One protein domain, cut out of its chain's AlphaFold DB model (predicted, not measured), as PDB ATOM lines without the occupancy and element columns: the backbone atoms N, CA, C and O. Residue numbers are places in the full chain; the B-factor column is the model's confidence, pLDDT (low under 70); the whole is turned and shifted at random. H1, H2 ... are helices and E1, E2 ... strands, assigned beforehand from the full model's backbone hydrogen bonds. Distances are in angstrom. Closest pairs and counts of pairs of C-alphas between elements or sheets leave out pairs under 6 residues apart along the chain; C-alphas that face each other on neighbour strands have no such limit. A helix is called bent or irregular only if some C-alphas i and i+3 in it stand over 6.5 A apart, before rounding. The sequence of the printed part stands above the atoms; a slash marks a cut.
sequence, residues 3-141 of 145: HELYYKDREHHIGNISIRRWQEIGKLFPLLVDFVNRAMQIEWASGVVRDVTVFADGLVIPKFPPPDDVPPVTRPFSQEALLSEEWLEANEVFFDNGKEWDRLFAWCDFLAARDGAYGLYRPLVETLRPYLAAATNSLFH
ATOM      1  N   HIS A   3     141.315 114.591 119.873       81.56
ATOM      2  CA  HIS A   3     141.847 114.739 118.527       81.56
ATOM      3  C   HIS A   3     142.810 113.590 118.249       81.56
ATOM      4  O   HIS A   3     143.670 113.300 119.090       81.56
ATOM      5  N   GLU A   4     142.658 112.962 117.093       88.00
ATOM      6  CA  GLU A   4     143.610 111.991 116.566       88.00
ATOM      7  C   GLU A   4     144.749 112.754 115.877       88.00
ATOM      8  O   GLU A   4     144.530 113.753 115.189       88.00
ATOM      9  N   LEU A   5     145.982 112.329 116.119       86.56
ATOM     10  CA  LEU A   5     147.193 112.997 115.663       86.56
ATOM     11  C   LEU A   5     147.836 112.175 114.550       86.56
ATOM     12  O   LEU A   5     148.001 110.961 114.690       86.56
ATOM     13  N   TYR A   6     148.279 112.844 113.490       85.19
ATOM     14  CA  TYR A   6     148.877 112.213 112.318       85.19
ATOM     15  C   TYR A   6     150.110 112.971 111.821       85.19
ATOM     16  O   TYR A   6     150.191 114.191 111.946       85.19
ATOM     17  N   TYR A   7     151.044 112.269 111.174       80.00
ATOM     18  CA  TYR A   7     152.008 112.910 110.270       80.00
ATOM     19  C   TYR A   7     151.442 113.003 108.861       80.00
ATOM     20  O   TYR A   7     151.056 111.988 108.282       80.00
ATOM     21  N   LYS A   8     151.461 114.209 108.293       72.94
ATOM     22  CA  LYS A   8     150.849 114.514 106.995       72.94
ATOM     23  C   LYS A   8     151.452 113.726 105.832       72.94
ATOM     24  O   LYS A   8     150.711 113.239 104.991       72.94
ATOM     25  N   ASP A   9     152.771 113.523 105.826       69.38
ATOM     26  CA  ASP A   9     153.482 112.853 104.721       69.38
ATOM     27  C   ASP A   9     153.041 111.397 104.484       69.38
ATOM     28  O   ASP A   9     153.312 110.836 103.422       69.38
ATOM     29  N   ARG A  10     152.410 110.752 105.476       65.62
ATOM     30  CA  ARG A  10     152.034 109.326 105.422       65.62
ATOM     31  C   ARG A  10     150.672 109.007 106.036       65.62
ATOM     32  O   ARG A  10     150.363 107.829 106.188       65.62
ATOM     33  N   GLU A  11     149.925 110.024 106.470       73.75
ATOM     34  CA  GLU A  11     148.736 109.878 107.331       73.75
ATOM     35  C   GLU A  11     148.980 108.894 108.494       73.75
ATOM     36  O   GLU A  11     148.116 108.121 108.907       73.75
ATOM     37  N   HIS A  12     150.211 108.877 109.015       80.56
ATOM     38  CA  HIS A  12     150.602 107.912 110.031       80.56
ATOM     39  C   HIS A  12     150.078 108.377 111.383       80.56
ATOM     40  O   HIS A  12     150.503 109.423 111.875       80.56
ATOM     41  N   HIS A  13     149.171 107.600 111.970       84.62
ATOM     42  CA  HIS A  13     148.608 107.882 113.283       84.62
ATOM     43  C   HIS A  13     149.682 107.782 114.374       84.62
ATOM     44  O   HIS A  13     150.300 106.732 114.554       84.62
ATOM     45  N   ILE A  14     149.871 108.863 115.129       84.06
ATOM     46  CA  ILE A  14     150.894 108.972 116.182       84.06
ATOM     47  C   ILE A  14     150.324 109.051 117.593       84.06
ATOM     48  O   ILE A  14     151.086 109.097 118.558       84.06
ATOM     49  N   GLY A  15     149.002 109.029 117.741       86.75
ATOM     50  CA  GLY A  15     148.335 109.002 119.035       86.75
ATOM     51  C   GLY A  15     147.183 109.984 119.102       86.75
ATOM     52  O   GLY A  15     146.780 110.576 118.111       86.75
ATOM     53  N   ASN A  16     146.674 110.187 120.310       89.44
ATOM     54  CA  ASN A  16     145.523 111.038 120.530       89.44
ATOM     55  C   ASN A  16     145.727 111.988 121.707       89.44
ATOM     56  O   ASN A  16     146.450 111.715 122.667       89.44
ATOM     57  N   ILE A  17     145.033 113.120 121.656       88.31
ATOM     58  CA  ILE A  17     145.069 114.125 122.712       88.31
ATOM     59  C   ILE A  17     143.661 114.611 123.034       88.31
ATOM     60  O   ILE A  17     142.835 114.832 122.159       88.31
ATOM     61  N   SER A  18     143.339 114.776 124.317       89.06
ATOM     62  CA  SER A  18     141.996 115.230 124.700       89.06
ATOM     63  C   SER A  18     141.690 116.618 124.123       89.06
ATOM     64  O   SER A  18     142.553 117.494 124.202       89.06
ATOM     65  N   ILE A  19     140.447 116.846 123.684       86.25
ATOM     66  CA  ILE A  19     139.974 118.117 123.096       86.25
ATOM     67  C   ILE A  19     140.383 119.331 123.935       86.25
ATOM     68  O   ILE A  19     141.017 120.255 123.439       86.25
ATOM     69  N   ARG A  20     140.109 119.305 125.245       87.56
ATOM     70  CA  ARG A  20     140.455 120.418 126.141       87.56
ATOM     71  C   ARG A  20     141.958 120.713 126.166       87.56
ATOM     72  O   ARG A  20     142.356 121.868 126.210       87.56
ATOM     73  N   ARG A  21     142.796 119.674 126.155       88.06
ATOM     74  CA  ARG A  21     144.256 119.841 126.135       88.06
ATOM     75  C   ARG A  21     144.720 120.395 124.791       88.06
ATOM     76  O   ARG A  21     145.579 121.267 124.784       88.06
ATOM     77  N   TRP A  22     144.121 119.943 123.692       87.75
ATOM     78  CA  TRP A  22     144.397 120.481 122.364       87.75
ATOM     79  C   TRP A  22     144.039 121.963 122.242       87.75
ATOM     80  O   TRP A  22     144.837 122.742 121.741       87.75
ATOM     81  N   GLN A  23     142.900 122.384 122.788       87.00
ATOM     82  CA  GLN A  23     142.500 123.794 122.798       87.00
ATOM     83  C   GLN A  23     143.511 124.689 123.526       87.00
ATOM     84  O   GLN A  23     143.812 125.784 123.060       87.00
ATOM     85  N   GLU A  24     144.051 124.239 124.662       90.38
ATOM     86  CA  GLU A  24     145.083 125.002 125.375       90.38
ATOM     87  C   GLU A  24     146.422 124.988 124.633       90.38
ATOM     88  O   GLU A  24     147.073 126.026 124.528       90.38
ATOM     89  N   ILE A  25     146.796 123.850 124.043       89.50
ATOM     90  CA  ILE A  25     147.941 123.771 123.128       89.50
ATOM     91  C   ILE A  25     147.777 124.780 121.999       89.50
ATOM     92  O   ILE A  25     148.717 125.512 121.709       89.50
ATOM     93  N   GLY A  26     146.582 124.888 121.425       86.69
ATOM     94  CA  GLY A  26     146.352 125.775 120.303       86.69
ATOM     95  C   GLY A  26     146.437 127.260 120.632       86.69
ATOM     96  O   GLY A  26     146.821 128.058 119.784       86.69
ATOM     97  N   LYS A  27     146.182 127.636 121.885       88.19
ATOM     98  CA  LYS A  27     146.413 129.004 122.369       88.19
ATOM     99  C   LYS A  27     147.893 129.274 122.632       88.19
ATOM    100  O   LYS A  27     148.378 130.371 122.369       88.19
ATOM    101  N   LEU A  28     148.606 128.292 123.183       91.12
ATOM    102  CA  LEU A  28     149.991 128.452 123.629       91.12
ATOM    103  C   LEU A  28     151.010 128.273 122.504       91.12
ATOM    104  O   LEU A  28     152.070 128.892 122.540       91.12
ATOM    105  N   PHE A  29     150.708 127.446 121.507       91.19
ATOM    106  CA  PHE A  29     151.635 127.107 120.436       91.19
ATOM    107  C   PHE A  29     152.055 128.312 119.581       91.19
ATOM    108  O   PHE A  29     153.262 128.511 119.427       91.19
ATOM    109  N   PRO A  30     151.139 129.191 119.124       91.69
ATOM    110  CA  PRO A  30     151.522 130.418 118.430       91.69
ATOM    111  C   PRO A  30     152.471 131.298 119.251       91.69
ATOM    112  O   PRO A  30     153.431 131.856 118.719       91.69
ATOM    113  N   LEU A  31     152.232 131.383 120.564       93.31
ATOM    114  CA  LEU A  31     153.043 132.172 121.490       93.31
ATOM    115  C   LEU A  31     154.432 131.561 121.695       93.31
ATOM    116  O   LEU A  31     155.407 132.304 121.770       93.31
ATOM    117  N   LEU A  32     154.530 130.229 121.760       94.31
ATOM    118  CA  LEU A  32     155.811 129.524 121.809       94.31
ATOM    119  C   LEU A  32     156.622 129.782 120.533       94.31
ATOM    120  O   LEU A  32     157.803 130.108 120.620       94.31
ATOM    121  N   VAL A  33     155.998 129.661 119.358       94.06
ATOM    122  CA  VAL A  33     156.674 129.885 118.071       94.06
ATOM    123  C   VAL A  33     157.181 131.325 117.965       94.06
ATOM    124  O   VAL A  33     158.340 131.544 117.619       94.06
ATOM    125  N   ASP A  34     156.353 132.308 118.322       94.31
ATOM    126  CA  ASP A  34     156.746 133.721 118.353       94.31
ATOM    127  C   ASP A  34     157.863 133.995 119.378       94.31
ATOM    128  O   ASP A  34     158.828 134.707 119.096       94.31
ATOM    129  N   PHE A  35     157.787 133.388 120.564       93.12
ATOM    130  CA  PHE A  35     158.845 133.466 121.570       93.12
ATOM    131  C   PHE A  35     160.182 132.932 121.042       93.12
ATOM    132  O   PHE A  35     161.186 133.641 121.109       93.12
ATOM    133  N   VAL A  36     160.196 131.739 120.440       94.12
ATOM    134  CA  VAL A  36     161.410 131.143 119.860       94.12
ATOM    135  C   VAL A  36     161.949 131.990 118.703       94.12
ATOM    136  O   VAL A  36     163.150 132.249 118.633       94.12
ATOM    137  N   ASN A  37     161.077 132.491 117.824       94.94
ATOM    138  CA  ASN A  37     161.474 133.370 116.724       94.94
ATOM    139  C   ASN A  37     162.095 134.687 117.212       94.94
ATOM    140  O   ASN A  37     163.037 135.184 116.596       94.94
ATOM    141  N   ARG A  38     161.610 135.256 118.322       91.88
ATOM    142  CA  ARG A  38     162.242 136.424 118.954       91.88
ATOM    143  C   ARG A  38     163.568 136.067 119.609       91.88
ATOM    144  O   ARG A  38     164.531 136.813 119.451       91.88
ATOM    145  N   ALA A  39     163.646 134.919 120.277       90.81
ATOM    146  CA  ALA A  39     164.882 134.430 120.876       90.81
ATOM    147  C   ALA A  39     165.998 134.245 119.833       90.81
ATOM    148  O   ALA A  39     167.155 134.543 120.114       90.81
ATOM    149  N   MET A  40     165.663 133.849 118.604       91.25
ATOM    150  CA  MET A  40     166.606 133.773 117.479       91.25
ATOM    151  C   MET A  40     167.252 135.110 117.093       91.25
ATOM    152  O   MET A  40     168.327 135.107 116.499       91.25
ATOM    153  N   GLN A  41     166.607 136.243 117.389       89.44
ATOM    154  CA  GLN A  41     167.132 137.582 117.085       89.44
ATOM    155  C   GLN A  41     168.082 138.104 118.169       89.44
ATOM    156  O   GLN A  41     168.678 139.168 118.019       89.44
ATOM    157  N   ILE A  42     168.198 137.383 119.284       85.75
ATOM    158  CA  ILE A  42     169.049 137.760 120.407       85.75
ATOM    159  C   ILE A  42     170.477 137.286 120.138       85.75
ATOM    160  O   ILE A  42     170.714 136.166 119.689       85.75
ATOM    161  N   GLU A  43     171.448 138.126 120.489       84.19
ATOM    162  CA  GLU A  43     172.849 137.721 120.537       84.19
ATOM    163  C   GLU A  43     173.101 136.837 121.773       84.19
ATOM    164  O   GLU A  43     173.110 137.302 122.923       84.19
ATOM    165  N   TRP A  44     173.277 135.536 121.533       82.94
ATOM    166  CA  TRP A  44     173.556 134.531 122.558       82.94
ATOM    167  C   TRP A  44     175.063 134.365 122.772       82.94
ATOM    168  O   TRP A  44     175.677 133.426 122.268       82.94
ATOM    169  N   ALA A  45     175.668 135.267 123.546       76.06
ATOM    170  CA  ALA A  45     177.064 135.124 123.962       76.06
ATOM    171  C   ALA A  45     177.253 133.938 124.928       76.06
ATOM    172  O   ALA A  45     176.342 133.579 125.677       76.06
ATOM    173  N   SER A  46     178.441 133.335 124.929       72.38
ATOM    174  CA  SER A  46     178.809 132.231 125.827       72.38
ATOM    175  C   SER A  46     178.584 132.589 127.305       72.38
ATOM    176  O   SER A  46     178.871 133.708 127.729       72.38
ATOM    177  N   GLY A  47     178.031 131.657 128.090       68.38
ATOM    178  CA  GLY A  47     177.814 131.839 129.532       68.38
ATOM    179  C   GLY A  47     176.712 132.834 129.927       68.38
ATOM    180  O   GLY A  47     176.564 133.132 131.107       68.38
ATOM    181  N   VAL A  48     175.919 133.354 128.986       71.06
ATOM    182  CA  VAL A  48     174.799 134.259 129.305       71.06
ATOM    183  C   VAL A  48     173.521 133.471 129.608       71.06
ATOM    184  O   VAL A  48     173.101 132.649 128.788       71.06
ATOM    185  N   VAL A  49     172.902 133.775 130.756       71.25
ATOM    186  CA  VAL A  49     171.542 133.362 131.153       71.25
ATOM    187  C   VAL A  49     170.628 134.587 131.143       71.25
ATOM    188  O   VAL A  49     171.036 135.658 131.599       71.25
ATOM    189  N   ARG A  50     169.398 134.433 130.650       71.06
ATOM    190  CA  ARG A  50     168.358 135.472 130.670       71.06
ATOM    191  C   ARG A  50     167.144 135.013 131.483       71.06
ATOM    192  O   ARG A  50     166.933 133.817 131.660       71.06
ATOM    193  N   ASP A  51     166.414 135.985 132.030       70.56
ATOM    194  CA  ASP A  51     165.119 135.812 132.705       70.56
ATOM    195  C   ASP A  51     165.054 134.621 133.671       70.56
ATOM    196  O   ASP A  51     164.379 133.622 133.448       70.56
ATOM    197  N   VAL A  52     165.792 134.721 134.777       65.88
ATOM    198  CA  VAL A  52     165.915 133.650 135.772       65.88
ATOM    199  C   VAL A  52     164.614 133.496 136.561       65.88
ATOM    200  O   VAL A  52     164.198 134.407 137.276       65.88
ATOM    201  N   THR A  53     163.987 132.319 136.495       63.12
ATOM    202  CA  THR A  53     162.869 131.979 137.388       63.12
ATOM    203  C   THR A  53     163.402 131.604 138.768       63.12
ATOM    204  O   THR A  53     164.136 130.627 138.911       63.12
ATOM    205  N   VAL A  54     163.024 132.370 139.791       59.28
ATOM    206  CA  VAL A  54     163.348 132.083 141.196       59.28
ATOM    207  C   VAL A  54     162.148 131.390 141.842       59.28
ATOM    208  O   VAL A  54     161.058 131.959 141.895       59.28
ATOM    209  N   PHE A  55     162.335 130.159 142.317       61.28
ATOM    210  CA  PHE A  55     161.310 129.417 143.056       61.28
ATOM    211  C   PHE A  55     161.289 129.825 144.542       61.28
ATOM    212  O   PHE A  55     162.231 130.435 145.051       61.28
ATOM    213  N   ALA A  56     160.175 129.544 145.227       60.53
ATOM    214  CA  ALA A  56     159.852 130.064 146.565       60.53
ATOM    215  C   ALA A  56     160.827 129.640 147.688       60.53
ATOM    216  O   ALA A  56     160.830 130.232 148.764       60.53
ATOM    217  N   ASP A  57     161.656 128.635 147.434       66.75
ATOM    218  CA  ASP A  57     162.740 128.122 148.274       66.75
ATOM    219  C   ASP A  57     164.064 128.902 148.128       66.75
ATOM    220  O   ASP A  57     165.013 128.666 148.875       66.75
ATOM    221  N   GLY A  58     164.114 129.899 147.240       55.25
ATOM    222  CA  GLY A  58     165.037 131.032 147.342       55.25
ATOM    223  C   GLY A  58     166.479 130.801 146.891       55.25
ATOM    224  O   GLY A  58     167.283 131.721 147.016       55.25
ATOM    225  N   LEU A  59     166.838 129.641 146.338       51.78
ATOM    226  CA  LEU A  59     168.197 129.410 145.836       51.78
ATOM    227  C   LEU A  59     168.212 128.475 144.625       51.78
ATOM    228  O   LEU A  59     168.399 127.269 144.738       51.78
ATOM    229  N   VAL A  60     168.120 129.071 143.438       53.44
ATOM    230  CA  VAL A  60     168.688 128.476 142.227       53.44
ATOM    231  C   VAL A  60     169.509 129.559 141.546       53.44
ATOM    232  O   VAL A  60     168.979 130.418 140.848       53.44
ATOM    233  N   ILE A  61     170.825 129.533 141.769       54.12
ATOM    234  CA  ILE A  61     171.748 130.168 140.829       54.12
ATOM    235  C   ILE A  61     171.541 129.382 139.533       54.12
ATOM    236  O   ILE A  61     171.773 128.165 139.555       54.12
ATOM    237  N   PRO A  62     171.037 129.993 138.447       55.22
ATOM    238  CA  PRO A  62     170.886 129.274 137.195       55.22
ATOM    239  C   PRO A  62     172.259 128.702 136.866       55.22
ATOM    240  O   PRO A  62     173.256 129.429 136.872       55.22
ATOM    241  N   LYS A  63     172.338 127.380 136.682       62.16
ATOM    242  CA  LYS A  63     173.590 126.772 136.244       62.16
ATOM    243  C   LYS A  63     173.926 127.456 134.933       62.16
ATOM    244  O   LYS A  63     173.143 127.356 133.992       62.16
ATOM    245  N   PHE A  64     175.028 128.205 134.912       63.69
ATOM    246  CA  PHE A  64     175.479 128.826 133.683       63.69
ATOM    247  C   PHE A  64     175.562 127.722 132.628       63.69
ATOM    248  O   PHE A  64     176.138 126.665 132.917       63.69
ATOM    249  N   PRO A  65     174.939 127.915 131.458       64.50
ATOM    250  CA  PRO A  65     175.038 126.945 130.387       64.50
ATOM    251  C   PRO A  65     176.518 126.734 130.048       64.50
ATOM    252  O   PRO A  65     177.316 127.669 130.212       64.50
ATOM    253  N   PRO A  66     176.899 125.527 129.600       65.31
ATOM    254  CA  PRO A  66     178.241 125.261 129.111       65.31
ATOM    255  C   PRO A  66     178.710 126.370 128.154       65.31
ATOM    256  O   PRO A  66     177.925 126.821 127.316       65.31
ATOM    257  N   PRO A  67     179.974 126.822 128.245       60.16
ATOM    258  CA  PRO A  67     180.480 127.896 127.396       60.16
ATOM    259  C   PRO A  67     180.354 127.611 125.892       60.16
ATOM    260  O   PRO A  67     180.243 128.548 125.102       60.16
ATOM    261  N   ASP A  68     180.341 126.332 125.523       66.50
ATOM    262  CA  ASP A  68     180.344 125.856 124.142       66.50
ATOM    263  C   ASP A  68     178.934 125.606 123.574       66.50
ATOM    264  O   ASP A  68     178.811 125.203 122.418       66.50
ATOM    265  N   ASP A  69     177.864 125.846 124.345       70.69
ATOM    266  CA  ASP A  69     176.491 125.682 123.850       70.69
ATOM    267  C   ASP A  69     176.124 126.822 122.889       70.69
ATOM    268  O   ASP A  69     175.780 127.946 123.281       70.69
ATOM    269  N   VAL A  70     176.189 126.506 121.597       78.44
ATOM    270  CA  VAL A  70     175.812 127.385 120.485       78.44
ATOM    271  C   VAL A  70     174.313 127.230 120.198       78.44
ATOM    272  O   VAL A  70     173.801 126.108 120.241       78.44
ATOM    273  N   PRO A  71     173.583 128.323 119.892       84.50
ATOM    274  CA  PRO A  71     172.194 128.213 119.463       84.50
ATOM    275  C   PRO A  71     172.053 127.299 118.232       84.50
ATOM    276  O   PRO A  71     172.934 127.291 117.364       84.50
ATOM    277  N   PRO A  72     170.936 126.559 118.105       87.25
ATOM    278  CA  PRO A  72     170.637 125.807 116.892       87.25
ATOM    279  C   PRO A  72     170.483 126.719 115.667       87.25
ATOM    280  O   PRO A  72     170.465 127.945 115.766       87.25
ATOM    281  N   VAL A  73     170.306 126.120 114.484       85.62
ATOM    282  CA  VAL A  73     170.170 126.860 113.219       85.62
ATOM    283  C   VAL A  73     169.082 127.940 113.303       85.62
ATOM    284  O   VAL A  73     167.898 127.654 113.538       85.62
ATOM    285  N   THR A  74     169.502 129.182 113.055       85.69
ATOM    286  CA  THR A  74     168.672 130.388 113.097       85.69
ATOM    287  C   THR A  74     167.930 130.575 111.777       85.69
ATOM    288  O   THR A  74     168.416 131.196 110.833       85.69
ATOM    289  N   ARG A  75     166.727 130.010 111.700       89.56
ATOM    290  CA  ARG A  75     165.772 130.234 110.610       89.56
ATOM    291  C   ARG A  75     164.383 130.443 111.215       89.56
ATOM    292  O   ARG A  75     163.989 129.614 112.033       89.56
ATOM    293  N   PRO A  76     163.625 131.482 110.840       89.75
ATOM    294  CA  PRO A  76     162.291 131.681 111.396       89.75
ATOM    295  C   PRO A  76     161.397 130.456 111.187       89.75
ATOM    296  O   PRO A  76     161.419 129.838 110.121       89.75
ATOM    297  N   PHE A  77     160.633 130.098 112.212       91.56
ATOM    298  CA  PHE A  77     159.555 129.124 112.111       91.56
ATOM    299  C   PHE A  77     158.298 129.792 111.553       91.56
ATOM    300  O   PHE A  77     157.954 130.904 111.960       91.56
ATOM    301  N   SER A  78     157.597 129.081 110.671       87.81
ATOM    302  CA  SER A  78     156.220 129.392 110.282       87.81
ATOM    303  C   SER A  78     155.286 128.372 110.924       87.81
ATOM    304  O   SER A  78     155.567 127.175 110.888       87.81
ATOM    305  N   GLN A  79     154.177 128.835 111.500       83.50
ATOM    306  CA  GLN A  79     153.175 127.948 112.096       83.50
ATOM    307  C   GLN A  79     152.529 127.049 111.037       83.50
ATOM    308  O   GLN A  79     152.377 125.858 111.278       83.50
ATOM    309  N   GLU A  80     152.259 127.588 109.846       81.50
ATOM    310  CA  GLU A  80     151.705 126.859 108.692       81.50
ATOM    311  C   GLU A  80     152.641 125.747 108.191       81.50
ATOM    312  O   GLU A  80     152.203 124.775 107.585       81.50
ATOM    313  N   ALA A  81     153.948 125.877 108.453       78.31
ATOM    314  CA  ALA A  81     154.936 124.853 108.121       78.31
ATOM    315  C   ALA A  81     155.048 123.749 109.189       78.31
ATOM    316  O   ALA A  81     155.721 122.750 108.949       78.31
ATOM    317  N   LEU A  82     154.440 123.944 110.365       82.06
ATOM    318  CA  LEU A  82     154.449 123.000 111.488       82.06
ATOM    319  C   LEU A  82     153.087 122.307 111.661       82.06
ATOM    320  O   LEU A  82     153.046 121.132 112.035       82.06
ATOM    321  N   LEU A  83     151.992 123.023 111.386       79.44
ATOM    322  CA  LEU A  83     150.601 122.580 111.506       79.44
ATOM    323  C   LEU A  83     149.790 123.006 110.273       79.44
ATOM    324  O   LEU A  83     149.911 124.136 109.806       79.44
ATOM    325  N   SER A  84     148.917 122.124 109.780       69.38
ATOM    326  CA  SER A  84     147.946 122.449 108.720       69.38
ATOM    327  C   SER A  84     146.897 123.453 109.204       69.38
ATOM    328  O   SER A  84     146.389 123.256 110.298       69.38
ATOM    329  N   GLU A  85     146.488 124.436 108.392       62.06
ATOM    330  CA  GLU A  85     145.565 125.539 108.754       62.06
ATOM    331  C   GLU A  85     144.246 125.121 109.449       62.06
ATOM    332  O   GLU A  85     143.726 125.862 110.279       62.06
ATOM    333  N   GLU A  86     143.743 123.910 109.200       63.56
ATOM    334  CA  GLU A  86     142.449 123.397 109.696       63.56
ATOM    335  C   GLU A  86     142.506 122.777 111.115       63.56
ATOM    336  O   GLU A  86     141.521 122.254 111.641       63.56
ATOM    337  N   TRP A  87     143.663 122.848 111.776       65.44
ATOM    338  CA  TRP A  87     143.998 122.106 112.999       65.44
ATOM    339  C   TRP A  87     143.209 122.464 114.270       65.44
ATOM    340  O   TRP A  87     143.212 121.684 115.227       65.44
ATOM    341  N   LEU A  88     142.571 123.636 114.332       60.03
ATOM    342  CA  LEU A  88     141.800 124.064 115.511       60.03
ATOM    343  C   LEU A  88     140.352 123.557 115.501       60.03
ATOM    344  O   LEU A  88     139.751 123.429 116.568       60.03
ATOM    345  N   GLU A  89     139.802 123.268 114.323       62.78
ATOM    346  CA  GLU A  89     138.391 122.896 114.145       62.78
ATOM    347  C   GLU A  89     138.209 121.410 113.797       62.78
ATOM    348  O   GLU A  89     137.130 120.851 114.006       62.78
ATOM    349  N   ALA A  90     139.266 120.746 113.323       66.00
ATOM    350  CA  ALA A  90     139.240 119.340 112.945       66.00
ATOM    351  C   ALA A  90     139.445 118.400 114.146       66.00
ATOM    352  O   ALA A  90     140.271 118.643 115.023       66.00
ATOM    353  N   ASN A  91     138.742 117.260 114.154       74.38
ATOM    354  CA  ASN A  91     139.015 116.147 115.081       74.38
ATOM    355  C   ASN A  91     140.339 115.427 114.767       74.38
ATOM    356  O   ASN A  91     140.771 114.572 115.534       74.38
ATOM    357  N   GLU A  92     140.973 115.769 113.651       81.25
ATOM    358  CA  GLU A  92     142.229 115.201 113.188       81.25
ATOM    359  C   GLU A  92     143.245 116.324 113.026       81.25
ATOM    360  O   GLU A  92     142.935 117.395 112.508       81.25
ATOM    361  N   VAL A  93     144.457 116.086 113.506       81.56
ATOM    362  CA  VAL A  93     145.540 117.062 113.480       81.56
ATOM    363  C   VAL A  93     146.689 116.479 112.689       81.56
ATOM    364  O   VAL A  93     147.210 115.420 113.037       81.56
ATOM    365  N   PHE A  94     147.131 117.215 111.676       81.75
ATOM    366  CA  PHE A  94     148.251 116.822 110.839       81.75
ATOM    367  C   PHE A  94     149.477 117.668 111.163       81.75
ATOM    368  O   PHE A  94     149.491 118.889 110.987       81.75
ATOM    369  N   PHE A  95     150.520 116.990 111.628       83.56
ATOM    370  CA  PHE A  95     151.846 117.560 111.789       83.56
ATOM    371  C   PHE A  95     152.595 117.467 110.466       83.56
ATOM    372  O   PHE A  95     152.682 116.398 109.853       83.56
ATOM    373  N   ASP A  96     153.131 118.603 110.038       77.19
ATOM    374  CA  ASP A  96     153.958 118.711 108.841       77.19
ATOM    375  C   ASP A  96     155.440 118.797 109.245       77.19
ATOM    376  O   ASP A  96     155.772 119.193 110.364       77.19
ATOM    377  N   ASN A  97     156.328 118.404 108.335       77.94
ATOM    378  CA  ASN A  97     157.765 118.649 108.404       77.94
ATOM    379  C   ASN A  97     158.434 118.287 109.749       77.94
ATOM    380  O   ASN A  97     158.849 119.150 110.526       77.94
ATOM    381  N   GLY A  98     158.621 116.986 110.005       79.94
ATOM    382  CA  GLY A  98     159.247 116.490 111.241       79.94
ATOM    383  C   GLY A  98     160.609 117.126 111.571       79.94
ATOM    384  O   GLY A  98     160.898 117.382 112.736       79.94
ATOM    385  N   LYS A  99     161.400 117.501 110.556       82.75
ATOM    386  CA  LYS A  99     162.688 118.193 110.755       82.75
ATOM    387  C   LYS A  99     162.527 119.594 111.348       82.75
ATOM    388  O   LYS A  99     163.391 120.042 112.100       82.75
ATOM    389  N   GLU A 100     161.452 120.304 111.009       87.06
ATOM    390  CA  GLU A 100     161.152 121.600 111.621       87.06
ATOM    391  C   GLU A 100     160.710 121.440 113.075       87.06
ATOM    392  O   GLU A 100     161.115 122.244 113.915       87.06
ATOM    393  N   TRP A 101     159.980 120.373 113.400       88.31
ATOM    394  CA  TRP A 101     159.662 120.034 114.787       88.31
ATOM    395  C   TRP A 101     160.905 119.685 115.607       88.31
ATOM    396  O   TRP A 101     161.070 120.221 116.702       88.31
ATOM    397  N   ASP A 102     161.828 118.881 115.069       87.88
ATOM    398  CA  ASP A 102     163.102 118.593 115.743       87.88
ATOM    399  C   ASP A 102     163.900 119.876 115.992       87.88
ATOM    400  O   ASP A 102     164.449 120.085 117.075       87.88
ATOM    401  N   ARG A 103     163.937 120.775 115.001       90.75
ATOM    402  CA  ARG A 103     164.620 122.065 115.122       90.75
ATOM    403  C   ARG A 103     163.962 122.946 116.180       90.75
ATOM    404  O   ARG A 103     164.673 123.615 116.930       90.75
ATOM    405  N   LEU A 104     162.631 122.954 116.258       92.44
ATOM    406  CA  LEU A 104     161.891 123.681 117.288       92.44
ATOM    407  C   LEU A 104     162.201 123.116 118.675       92.44
ATOM    408  O   LEU A 104     162.447 123.883 119.605       92.44
ATOM    409  N   PHE A 105     162.255 121.791 118.817       92.12
ATOM    410  CA  PHE A 105     162.618 121.143 120.073       92.12
ATOM    411  C   PHE A 105     164.067 121.395 120.478       92.12
ATOM    412  O   PHE A 105     164.303 121.680 121.649       92.12
ATOM    413  N   ALA A 106     165.009 121.409 119.536       91.00
ATOM    414  CA  ALA A 106     166.390 121.796 119.811       91.00
ATOM    415  C   ALA A 106     166.482 123.244 120.323       91.00
ATOM    416  O   ALA A 106     167.204 123.521 121.280       91.00
ATOM    417  N   TRP A 107     165.712 124.168 119.736       92.31
ATOM    418  CA  TRP A 107     165.607 125.542 120.242       92.31
ATOM    419  C   TRP A 107     164.986 125.597 121.637       92.31
ATOM    420  O   TRP A 107     165.463 126.340 122.490       92.31
ATOM    421  N   CYS A 108     163.959 124.792 121.897       91.88
ATOM    422  CA  CYS A 108     163.353 124.685 123.219       91.88
ATOM    423  C   CYS A 108     164.334 124.143 124.269       91.88
ATOM    424  O   CYS A 108     164.361 124.665 125.375       91.88
ATOM    425  N   ASP A 109     165.150 123.142 123.932       89.38
ATOM    426  CA  ASP A 109     166.155 122.568 124.838       89.38
ATOM    427  C   ASP A 109     167.259 123.580 125.153       89.38
ATOM    428  O   ASP A 109     167.625 123.769 126.316       89.38
ATOM    429  N   PHE A 110     167.723 124.302 124.129       88.75
ATOM    430  CA  PHE A 110     168.660 125.408 124.294       88.75
ATOM    431  C   PHE A 110     168.093 126.495 125.218       88.75
ATOM    432  O   PHE A 110     168.753 126.913 126.167       88.75
ATOM    433  N   LEU A 111     166.847 126.927 124.997       88.75
ATOM    434  CA  LEU A 111     166.208 127.941 125.840       88.75
ATOM    435  C   LEU A 111     165.926 127.416 127.250       88.75
ATOM    436  O   LEU A 111     166.138 128.146 128.207       88.75
ATOM    437  N   ALA A 112     165.567 126.146 127.427       86.81
ATOM    438  CA  ALA A 112     165.361 125.557 128.751       86.81
ATOM    439  C   ALA A 112     166.608 125.627 129.643       86.81
ATOM    440  O   ALA A 112     166.483 125.736 130.865       86.81
ATOM    441  N   ALA A 113     167.797 125.550 129.040       83.06
ATOM    442  CA  ALA A 113     169.070 125.658 129.742       83.06
ATOM    443  C   ALA A 113     169.496 127.113 130.013       83.06
ATOM    444  O   ALA A 113     170.287 127.356 130.925       83.06
ATOM    445  N   ARG A 114     169.009 128.078 129.221       80.25
ATOM    446  CA  ARG A 114     169.561 129.447 129.156       80.25
ATOM    447  C   ARG A 114     168.572 130.560 129.485       80.25
ATOM    448  O   ARG A 114     168.995 131.702 129.670       80.25
ATOM    449  N   ASP A 115     167.291 130.235 129.549       76.38
ATOM    450  CA  ASP A 115     166.186 131.175 129.644       76.38
ATOM    451  C   ASP A 115     165.102 130.613 130.576       76.38
ATOM    452  O   ASP A 115     164.472 129.588 130.299       76.38
ATOM    453  N   GLY A 116     164.871 131.267 131.713       75.50
ATOM    454  CA  GLY A 116     163.812 130.839 132.626       75.50
ATOM    455  C   GLY A 116     162.405 131.152 132.107       75.50
ATOM    456  O   GLY A 116     161.469 130.442 132.476       75.50
ATOM    457  N   ALA A 117     162.228 132.119 131.196       81.44
ATOM    458  CA  ALA A 117     160.929 132.409 130.584       81.44
ATOM    459  C   ALA A 117     160.408 131.224 129.755       81.44
ATOM    460  O   ALA A 117     159.195 131.014 129.677       81.44
ATOM    461  N   TYR A 118     161.305 130.372 129.236       85.56
ATOM    462  CA  TYR A 118     160.927 129.099 128.616       85.56
ATOM    463  C   TYR A 118     160.085 128.211 129.549       85.56
ATOM    464  O   TYR A 118     159.241 127.442 129.085       85.56
ATOM    465  N   GLY A 119     160.249 128.339 130.871       84.88
ATOM    466  CA  GLY A 119     159.460 127.611 131.865       84.88
ATOM    467  C   GLY A 119     157.945 127.753 131.679       84.88
ATOM    468  O   GLY A 119     157.217 126.802 131.958       84.88
ATOM    469  N   LEU A 120     157.471 128.878 131.126       86.38
ATOM    470  CA  LEU A 120     156.057 129.104 130.801       86.38
ATOM    471  C   LEU A 120     155.540 128.171 129.693       86.38
ATOM    472  O   LEU A 120     154.369 127.797 129.693       86.38
ATOM    473  N   TYR A 121     156.414 127.776 128.765       91.25
ATOM    474  CA  TYR A 121     156.082 126.949 127.603       91.25
ATOM    475  C   TYR A 121     156.497 125.483 127.766       91.25
ATOM    476  O   TYR A 121     156.091 124.637 126.967       91.25
ATOM    477  N   ARG A 122     157.269 125.147 128.807       89.75
ATOM    478  CA  ARG A 122     157.727 123.774 129.071       89.75
ATOM    479  C   ARG A 122     156.588 122.737 129.053       89.75
ATOM    480  O   ARG A 122     156.750 121.739 128.350       89.75
ATOM    481  N   PRO A 123     155.425 122.956 129.705       90.94
ATOM    482  CA  PRO A 123     154.350 121.958 129.703       90.94
ATOM    483  C   PRO A 123     153.807 121.645 128.303       90.94
ATOM    484  O   PRO A 123     153.421 120.510 128.021       90.94
ATOM    485  N   LEU A 124     153.790 122.640 127.409       92.31
ATOM    486  CA  LEU A 124     153.389 122.466 126.014       92.31
ATOM    487  C   LEU A 124     154.380 121.551 125.279       92.31
ATOM    488  O   LEU A 124     153.970 120.588 124.632       92.31
ATOM    489  N   VAL A 125     155.681 121.816 125.417       92.12
ATOM    490  CA  VAL A 125     156.734 121.038 124.747       92.12
ATOM    491  C   VAL A 125     156.792 119.604 125.268       92.12
ATOM    492  O   VAL A 125     156.848 118.673 124.469       92.12
ATOM    493  N   GLU A 126     156.715 119.407 126.585       91.19
ATOM    494  CA  GLU A 126     156.672 118.073 127.202       91.19
ATOM    495  C   GLU A 126     155.430 117.278 126.789       91.19
ATOM    496  O   GLU A 126     155.486 116.054 126.686       91.19
ATOM    497  N   THR A 127     154.318 117.964 126.507       91.19
ATOM    498  CA  THR A 127     153.106 117.312 126.007       91.19
ATOM    499  C   THR A 127     153.262 116.853 124.559       91.19
ATOM    500  O   THR A 127     152.830 115.752 124.238       91.19
ATOM    501  N   LEU A 128     153.847 117.669 123.677       89.81
ATOM    502  CA  LEU A 128     153.927 117.370 122.240       89.81
ATOM    503  C   LEU A 128     155.090 116.438 121.872       89.81
ATOM    504  O   LEU A 128     154.956 115.604 120.977       89.81
ATOM    505  N   ARG A 129     156.228 116.554 122.565       90.50
ATOM    506  CA  ARG A 129     157.469 115.843 122.224       90.50
ATOM    507  C   ARG A 129     157.324 114.316 122.120       90.50
ATOM    508  O   ARG A 129     157.884 113.773 121.172       90.50
ATOM    509  N   PRO A 130     156.596 113.603 123.002       87.69
ATOM    510  CA  PRO A 130     156.471 112.146 122.904       87.69
ATOM    511  C   PRO A 130     155.831 111.666 121.596       87.69
ATOM    512  O   PRO A 130     156.239 110.638 121.064       87.69
ATOM    513  N   TYR A 131     154.871 112.423 121.059       84.19
ATOM    514  CA  TYR A 131     154.189 112.084 119.807       84.19
ATOM    515  C   TYR A 131     155.092 112.306 118.594       84.19
ATOM    516  O   TYR A 131     155.051 111.550 117.626       84.19
ATOM    517  N   LEU A 132     155.935 113.335 118.665       83.00
ATOM    518  CA  LEU A 132     156.701 113.811 117.520       83.00
ATOM    519  C   LEU A 132     158.117 113.212 117.454       83.00
ATOM    520  O   LEU A 132     158.628 112.959 116.371       83.00
ATOM    521  N   ALA A 133     158.725 112.866 118.593       70.38
ATOM    522  CA  ALA A 133     160.036 112.206 118.638       70.38
ATOM    523  C   ALA A 133     159.996 110.725 118.196       70.38
ATOM    524  O   ALA A 133     160.993 110.182 117.713       70.38
ATOM    525  N   ALA A 134     158.854 110.049 118.367       57.06
ATOM    526  CA  ALA A 134     158.670 108.654 117.954       57.06
ATOM    527  C   ALA A 134     158.630 108.494 116.423       57.06
ATOM    528  O   ALA A 134     159.093 107.489 115.873       57.06
ATOM    529  N   ALA A 135     158.126 109.505 115.723       54.97
ATOM    530  CA  ALA A 135     158.010 109.479 114.276       54.97
ATOM    531  C   ALA A 135     159.315 109.834 113.569       54.97
ATOM    532  O   ALA A 135     159.624 109.206 112.557       54.97
ATOM    533  N   THR A 136     160.132 110.747 114.113       52.88
ATOM    534  CA  THR A 136     161.435 111.043 113.506       52.88
ATOM    535  C   THR A 136     162.329 109.806 113.475       52.88
ATOM    536  O   THR A 136     162.942 109.527 112.453       52.88
ATOM    537  N   ASN A 137     162.340 109.001 114.544       48.34
ATOM    538  CA  ASN A 137     163.123 107.761 114.605       48.34
ATOM    539  C   ASN A 137     162.573 106.644 113.696       48.34
ATOM    540  O   ASN A 137     163.352 105.890 113.117       48.34
ATOM    541  N   SER A 138     161.250 106.564 113.517       46.94
ATOM    542  CA  SER A 138     160.623 105.574 112.626       46.94
ATOM    543  C   SER A 138     160.842 105.901 111.140       46.94
ATOM    544  O   SER A 138     160.994 104.995 110.323       46.94
ATOM    545  N   LEU A 139     160.970 107.187 110.787       49.25
ATOM    546  CA  LEU A 139     161.280 107.641 109.424       49.25
ATOM    547  C   LEU A 139     162.684 107.226 108.937       49.25
ATOM    548  O   LEU A 139     162.899 107.134 107.729       49.25
ATOM    549  N   PHE A 140     163.627 106.941 109.843       48.22
ATOM    550  CA  PHE A 140     164.989 106.518 109.486       48.22
ATOM    551  C   PHE A 140     165.178 104.996 109.397       48.22
ATOM    552  O   PHE A 140     166.218 104.559 108.910       48.22
ATOM    553  N   HIS A 141     164.225 104.178 109.854       45.84
ATOM    554  CA  HIS A 141     164.366 102.711 109.840       45.84
ATOM    555  C   HIS A 141     163.702 102.022 108.639       45.84
ATOM    556  O   HIS A 141     164.070 100.898 108.316       45.84
TER     557      HIS A 141
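What this domain is: This is residues 3 to 141 of the 145 residues of an uncharacterized protein of Gemmataceae bacterium (UniProt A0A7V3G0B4). A small, strongly twisted sheet of three strands stands at one end of the model, with H4 slantwise over one face of it and H2 beyond H4, in the middle of the domain. The bent helix H1 leads away from the sheet and crosses H2 with its second arm, and a long stretch without named elements, residues 40 to 91, runs to the far end at Gly 58 and returns to the sheet. The printed part has 139 residues, with named elements in the order E1, E2, H1, E3, H2, H3, H4; the class is mixed, helices and strands. The sheet is mixed too, in the order E2, E1, E3. The whole is compact and rounded, with a radius of gyration of the C-alphas of 16.2 A and spans of 44 by 33 by 26 A.

Where its parts are: E1, residues 3 to 7, begins at C-alpha 3 (141.847, 114.739, 118.527). E2, residues 12 to 18, is 18.5 A long. H1, residues 19 to 39, was assigned as one helix by its hydrogen bonds but is bent: C-alphas 27 and 30 are 6.6 A apart. Its arms are H1a, residues 19 to 27, 12.7 A, and H1b, residues 30 to 39, 14.2 A, at a steep tilt of 36 degrees, only just beyond shallow. E3 is residues 92 to 95. H2, residues 98 to 114, is 24.4 A long, and H3 is residues 116 to 120. H4, residues 122 to 139, is 25.7 A long and ends at C-alpha 139 (161.280, 107.641, 109.424); it is only just irregular, with C-alphas 127 and 130 6.9 A apart, and has a kink of 43 degrees near residue 129.

How they stand to each other: E1 and E2 form an antiparallel hairpin, with N 5 and O 15 at 2.8 A. E1 and E3 are parallel, with N 93 and O 4 at 2.9 A. H4 is on the sheet, over E2 and E1, at a height of 9.9 A, making two layers, a helix on one face of a sheet; C-alphas 14 and 131 are the closest of E2 and H4, 5.8 A. H1a only grazes the sheet, with residues 19 to 22. H2 touches H4 at a steep tilt of 40 degrees, opposite ways, closest at C-alphas 98 and 136, 6.3 A. With residues 104 to 108 alone, H2 only just touches H1b, with 3 pairs of C-alphas within 8 A, closest at Val 36 and Trp 107, 7.0 A. H2 and H3 touch only at the corner, closest at C-alphas 112 and 118, 5.7 A. In H1a, H1b and H2 every O i to N i+4 pair is within hydrogen-bond range; in H4 8 of 14 are, and in H3 0 of 1, beside 2 of 2 O i to N i+3 pairs.

The domain as a whole: The two C-alphas farthest apart are those of Arg 10 and Gly 58, 49.0 A. The printed part has no cut. The link from H1 to E3, 52 residues, is long; the other links are tight. The mean pLDDT of the printed part is 78.9, and 35 residues are under 70, among them 52 to 68, 84 to 90 and 134 to 141.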